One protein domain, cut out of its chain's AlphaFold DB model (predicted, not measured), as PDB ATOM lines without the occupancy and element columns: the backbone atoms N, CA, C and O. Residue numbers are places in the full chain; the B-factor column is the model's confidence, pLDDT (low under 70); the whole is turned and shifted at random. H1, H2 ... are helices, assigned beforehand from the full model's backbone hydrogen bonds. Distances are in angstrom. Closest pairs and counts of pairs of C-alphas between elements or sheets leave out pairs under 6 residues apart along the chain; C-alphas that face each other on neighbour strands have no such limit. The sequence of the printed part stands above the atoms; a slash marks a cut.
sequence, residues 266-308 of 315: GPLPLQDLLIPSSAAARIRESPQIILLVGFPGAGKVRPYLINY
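AT A GLANCE: This is residues 266 to 308 of the 315 residues of the protein "Hypothetical protein" of Compsopogon caeruleus (UniProt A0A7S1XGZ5). The printed part has little regular structure: two single-turn helices, H1 and H2, then a wide bare loop, residues 283 to 301, which swings out and returns to a third short helix, H3, near H1. Much of that loop, residues 284 to 291 and 293 to 299, sticks out. The 43 printed residues hold three named helices, in the order H1, H2, H3, with 14 residues, and no named strand; the class is all helix. The whole is only just compact, close to loose, with a radius of gyration of the C-alphas of 10.9 A and spans of 30 by 23 by 19 A.

HOW THE PARTS SIT: H1, residues 270 to 273, and H2, residues 279 to 282, only just touch, with 3 pairs of C-alphas within 8 A, and only at the corner by their tight link; their closest C-alphas, of Gln 271 and Ala 280, are 5.2 A apart. H3, residues 302 to 307, is close to H1 but not clearly touching: their closest C-alphas, of Leu 270 and Asn 307, are 7.2 A apart. H2 and H3 are apart. In H3 every O i to N i+4 pair is within hydrogen-bond range; H1 and H2 are too short for such a pair, and each has its 1 O i to N i+3 pair within range.

IN THESE COORDINATES: H1 begins at C-alpha 270 (98.369, 91.308, 77.804) and measures 5.1 A from first to last C-alpha. H2 measures 5.4 A. H3 measures 8.9 A and ends at C-alpha 307 (103.144, 86.034, 78.702).

THE WHOLE: The two C-alphas farthest apart, of Glu 285 and Gly 297, are 30.3 A apart. The printed part has no cut, and the link from H2 to H3 is long, 19 residues. Mean pLDDT of the printed part is 75.6; residues 266 to 268, 284 and 302 to 308 are under 70.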
ATOM      1  N   GLY A 266      96.177  83.816  88.360       64.50
ATOM      2  CA  GLY A 266      96.661  83.386  87.042       64.50
ATOM      3  C   GLY A 266      97.239  84.511  86.176       64.50
ATOM      4  O   GLY A 266      97.232  85.677  86.573       64.50
ATOM      5  N   PRO A 267      97.807  84.167  85.008       65.69
ATOM      6  CA  PRO A 267      98.297  85.157  84.060       65.69
ATOM      7  C   PRO A 267      97.156  86.015  83.522       65.69
ATOM      8  O   PRO A 267      96.183  85.497  82.977       65.69
ATOM      9  N   LEU A 268      97.301  87.333  83.639       68.06
ATOM     10  CA  LEU A 268      96.419  88.269  82.956       68.06
ATOM     11  C   LEU A 268      96.809  88.341  81.475       68.06
ATOM     12  O   LEU A 268      98.008  88.438  81.172       68.06
ATOM     13  N   PRO A 269      95.834  88.305  80.549       73.00
ATOM     14  CA  PRO A 269      96.118  88.514  79.141       73.00
ATOM     15  C   PRO A 269      96.699  89.918  78.945       73.00
ATOM     16  O   PRO A 269      96.336  90.866  79.637       73.00
ATOM     17  N   LEU A 270      97.619  90.063  77.991       73.06
ATOM     18  CA  LEU A 270      98.369  91.308  77.804       73.06
ATOM     19  C   LEU A 270      97.469  92.532  77.568       73.06
ATOM     20  O   LEU A 270      97.808  93.622  78.014       73.06
ATOM     21  N   GLN A 271      96.322  92.360  76.906       75.75
ATOM     22  CA  GLN A 271      95.361  93.446  76.692       75.75
ATOM     23  C   GLN A 271      94.777  94.029  77.991       75.75
ATOM     24  O   GLN A 271      94.435  95.209  78.017       75.75
ATOM     25  N   ASP A 272      94.713  93.237  79.064       76.12
ATOM     26  CA  ASP A 272      94.209  93.662  80.374       76.12
ATOM     27  C   ASP A 272      95.300  94.387  81.180       76.12
ATOM     28  O   ASP A 272      95.006  95.067  82.158       76.12
ATOM     29  N   LEU A 273      96.567  94.247  80.774       73.50
ATOM     30  CA  LEU A 273      97.726  94.879  81.412       73.50
ATOM     31  C   LEU A 273      98.090  96.235  80.793       73.50
ATOM     32  O   LEU A 273      98.957  96.934  81.319       73.50
ATOM     33  N   LEU A 274      97.488  96.585  79.655       76.81
ATOM     34  CA  LEU A 274      97.839  97.764  78.872       76.81
ATOM     35  C   LEU A 274      96.653  98.712  78.757       76.81
ATOM     36  O   LEU A 274      95.524  98.298  78.511       76.81
ATOM     37  N   ILE A 275      96.938 100.007  78.873       78.00
ATOM     38  CA  ILE A 275      95.963 101.074  78.669       78.00
ATOM     39  C   ILE A 275      96.517 102.010  77.582       78.00
ATOM     40  O   ILE A 275      97.580 102.599  77.789       78.00
ATOM     41  N   PRO A 276      95.839 102.163  76.428       85.25
ATOM     42  CA  PRO A 276      94.631 101.438  76.023       85.25
ATOM     43  C   PRO A 276      94.929  99.963  75.697       85.25
ATOM     44  O   PRO A 276      96.008  99.639  75.200       85.25
ATOM     45  N   SER A 277      93.949  99.072  75.880       81.06
ATOM     46  CA  SER A 277      94.092  97.627  75.610       81.06
ATOM     47  C   SER A 277      94.491  97.305  74.165       81.06
ATOM     48  O   SER A 277      95.138  96.292  73.899       81.06
ATOM     49  N   SER A 278      94.173  98.199  73.219       80.81
ATOM     50  CA  SER A 278      94.578  98.101  71.810       80.81
ATOM     51  C   SER A 278      96.094  98.160  71.597       80.81
ATOM     52  O   SER A 278      96.585  97.705  70.563       80.81
ATOM     53  N   ALA A 279      96.864  98.652  72.573       79.75
ATOM     54  CA  ALA A 279      98.322  98.649  72.516       79.75
ATOM     55  C   ALA A 279      98.907  97.227  72.427       79.75
ATOM     56  O   ALA A 279      99.976  97.050  71.846       79.75
ATOM     57  N   ALA A 280      98.192  96.207  72.922       78.38
ATOM     58  CA  ALA A 280      98.640  94.816  72.867       78.38
ATOM     59  C   ALA A 280      98.850  94.301  71.430       78.38
ATOM     60  O   ALA A 280      99.781  93.532  71.189       78.38
ATOM     61  N   ALA A 281      98.026  94.740  70.471       77.06
ATOM     62  CA  ALA A 281      98.134  94.324  69.070       77.06
ATOM     63  C   ALA A 281      99.421  94.853  68.411       77.06
ATOM     64  O   ALA A 281     100.122  94.118  67.718       77.06
ATOM     65  N   ARG A 282      99.789  96.099  68.733       73.56
ATOM     66  CA  ARG A 282     100.938  96.807  68.149       73.56
ATOM     67  C   ARG A 282     102.284  96.234  68.575       73.56
ATOM     68  O   ARG A 282     103.261  96.388  67.849       73.56
ATOM     69  N   ILE A 283     102.354  95.564  69.727       72.94
ATOM     70  CA  ILE A 283     103.601  94.983  70.253       72.94
ATOM     71  C   ILE A 283     104.163  93.892  69.322       72.94
ATOM     72  O   ILE A 283     105.360  93.619  69.350       72.94
ATOM     73  N   ARG A 284     103.326  93.266  68.481       68.94
ATOM     74  CA  ARG A 284     103.732  92.151  67.605       68.94
ATOM     75  C   ARG A 284     104.026  92.549  66.158       68.94
ATOM     76  O   ARG A 284     104.472  91.703  65.392       68.94
ATOM     77  N   GLU A 285     103.780  93.801  65.779       77.81
ATOM     78  CA  GLU A 285     103.831  94.241  64.376       77.81
ATOM     79  C   GLU A 285     105.248  94.600  63.906       77.81
ATOM     80  O   GLU A 285     105.566  94.464  62.726       77.81
ATOM     81  N   SER A 286     106.117  95.046  64.815       78.94
ATOM     82  CA  SER A 286     107.473  95.494  64.487       78.94
ATOM     83  C   SER A 286     108.427  95.323  65.676       78.94
ATOM     84  O   SER A 286     107.972  95.230  66.817       78.94
ATOM     85  N   PRO A 287     109.756  95.341  65.461       80.75
ATOM     86  CA  PRO A 287     110.719  95.453  66.554       80.75
ATOM     87  C   PRO A 287     110.450  96.699  67.411       80.75
ATOM     88  O   PRO A 287     110.272  97.795  66.874       80.75
ATOM     89  N   GLN A 288     110.407  96.531  68.736       77.38
ATOM     90  CA  GLN A 288     110.105  97.592  69.705       77.38
ATOM     91  C   GLN A 288     110.950  97.439  70.974       77.38
ATOM     92  O   GLN A 288     111.370  96.339  71.329       77.38
ATOM     93  N   ILE A 289     111.160  98.553  71.678       80.56
ATOM     94  CA  ILE A 289     111.743  98.582  73.024       80.56
ATOM     95  C   ILE A 289     110.613  98.878  74.011       80.56
ATOM     96  O   ILE A 289     109.972  99.924  73.918       80.56
ATOM     97  N   ILE A 290     110.380  97.972  74.965       78.06
ATOM     98  CA  ILE A 290     109.401  98.160  76.042       78.06
ATOM     99  C   ILE A 290     110.146  98.598  77.303       78.06
ATOM    100  O   ILE A 290     110.965  97.851  77.838       78.06
ATOM    101  N   LEU A 291     109.844  99.801  77.793       83.56
ATOM    102  CA  LEU A 291     110.400 100.325  79.037       83.56
ATOM    103  C   LEU A 291     109.401 100.146  80.185       83.56
ATOM    104  O   LEU A 291     108.344 100.772  80.204       83.56
ATOM    105  N   LEU A 292     109.749  99.308  81.164       83.94
ATOM    106  CA  LEU A 292     108.915  99.059  82.343       83.94
ATOM    107  C   LEU A 292     109.256 100.042  83.465       83.94
ATOM    108  O   LEU A 292     110.271  99.894  84.148       83.94
ATOM    109  N   VAL A 293     108.384 101.025  83.685       86.88
ATOM    110  CA  VAL A 293     108.566 102.072  84.701       86.88
ATOM    111  C   VAL A 293     107.694 101.788  85.926       86.88
ATOM    112  O   VAL A 293     106.532 101.423  85.800       86.88
ATOM    113  N   GLY A 294     108.256 101.937  87.127       87.62
ATOM    114  CA  GLY A 294     107.530 101.794  88.393       87.62
ATOM    115  C   GLY A 294     108.448 101.445  89.563       87.62
ATOM    116  O   GLY A 294     109.646 101.209  89.374       87.62
ATOM    117  N   PHE A 295     107.893 101.362  90.770       89.69
ATOM    118  CA  PHE A 295     108.664 101.075  91.983       89.69
ATOM    119  C   PHE A 295     109.366  99.700  91.941       89.69
ATOM    120  O   PHE A 295     108.866  98.752  91.314       89.69
ATOM    121  N   PRO A 296     110.554  99.547  92.558       89.25
ATOM    122  CA  PRO A 296     111.125  98.232  92.857       89.25
ATOM    123  C   PRO A 296     110.132  97.369  93.655       89.25
ATOM    124  O   PRO A 296     109.335  97.900  94.418       89.25
ATOM    125  N   GLY A 297     110.137  96.048  93.455       83.50
ATOM    126  CA  GLY A 297     109.227  95.132  94.165       83.50
ATOM    127  C   GLY A 297     107.758  95.150  93.709       83.50
ATOM    128  O   GLY A 297     107.026  94.227  94.038       83.50
ATOM    129  N   ALA A 298     107.331  96.102  92.872       84.31
ATOM    130  CA  ALA A 298     105.946  96.225  92.388       84.31
ATOM    131  C   ALA A 298     105.536  95.186  91.317       84.31
ATOM    132  O   ALA A 298     104.657  95.431  90.499       84.31
ATOM    133  N   GLY A 299     106.227  94.047  91.235       79.25
ATOM    134  CA  GLY A 299     105.865  92.964  90.317       79.25
ATOM    135  C   GLY A 299     106.123  93.211  88.825       79.25
ATOM    136  O   GLY A 299     105.799  92.331  88.041       79.25
ATOM    137  N   LYS A 300     106.757  94.322  88.412       81.12
ATOM    138  CA  LYS A 300     106.941  94.729  86.994       81.12
ATOM    139  C   LYS A 300     107.341  93.609  86.019       81.12
ATOM    140  O   LYS A 300     106.880  93.586  84.887       81.12
ATOM    141  N   VAL A 301     108.213  92.694  86.442       75.25
ATOM    142  CA  VAL A 301     108.815  91.668  85.571       75.25
ATOM    143  C   VAL A 301     107.917  90.431  85.406       75.25
ATOM    144  O   VAL A 301     107.922  89.792  84.354       75.25
ATOM    145  N   ARG A 302     107.122  90.087  86.426       67.88
ATOM    146  CA  ARG A 302     106.375  88.818  86.483       67.88
ATOM    147  C   ARG A 302     105.282  88.705  85.403       67.88
ATOM    148  O   ARG A 302     105.240  87.658  84.760       67.88
ATOM    149  N   PRO A 303     104.458  89.735  85.122       63.09
ATOM    150  CA  PRO A 303     103.442  89.667  84.068       63.09
ATOM    151  C   PRO A 303     104.021  89.474  82.661       63.09
ATOM    152  O   PRO A 303     103.417  88.796  81.832       63.09
ATOM    153  N   TYR A 304     105.205  90.031  82.390       62.38
ATOM    154  CA  TYR A 304     105.854  89.921  81.083       62.38
ATOM    155  C   TYR A 304     106.510  88.554  80.875       62.38
ATOM    156  O   TYR A 304     106.338  87.971  79.811       62.38
ATOM    157  N   LEU A 305     107.192  87.999  81.884       59.41
ATOM    158  CA  LEU A 305     107.830  86.680  81.766       59.41
ATOM    159  C   LEU A 305     106.829  85.533  81.573       59.41
ATOM    160  O   LEU A 305     107.162  84.549  80.917       59.41
ATOM    161  N   ILE A 306     105.619  85.647  82.135       59.44
ATOM    162  CA  ILE A 306     104.589  84.609  81.982       59.44
ATOM    163  C   ILE A 306     103.959  84.658  80.581       59.44
ATOM    164  O   ILE A 306     103.696  83.613  79.993       59.44
ATOM    165  N   ASN A 307     103.757  85.856  80.023       55.97
ATOM    166  CA  ASN A 307     103.144  86.034  78.702       55.97
ATOM    167  C   ASN A 307     104.149  85.969  77.534       55.97
ATOM    168  O   ASN A 307     103.751  85.726  76.394       55.97
ATOM    169  N   TYR A 308     105.439  86.176  77.806       60.41
ATOM    170  CA  TYR A 308     106.533  86.143  76.835       60.41
ATOM    171  C   TYR A 308     107.698  85.322  77.396       60.41
ATOM    172  O   TYR A 308     108.707  85.894  77.825       60.41
TER     173      TYR A 308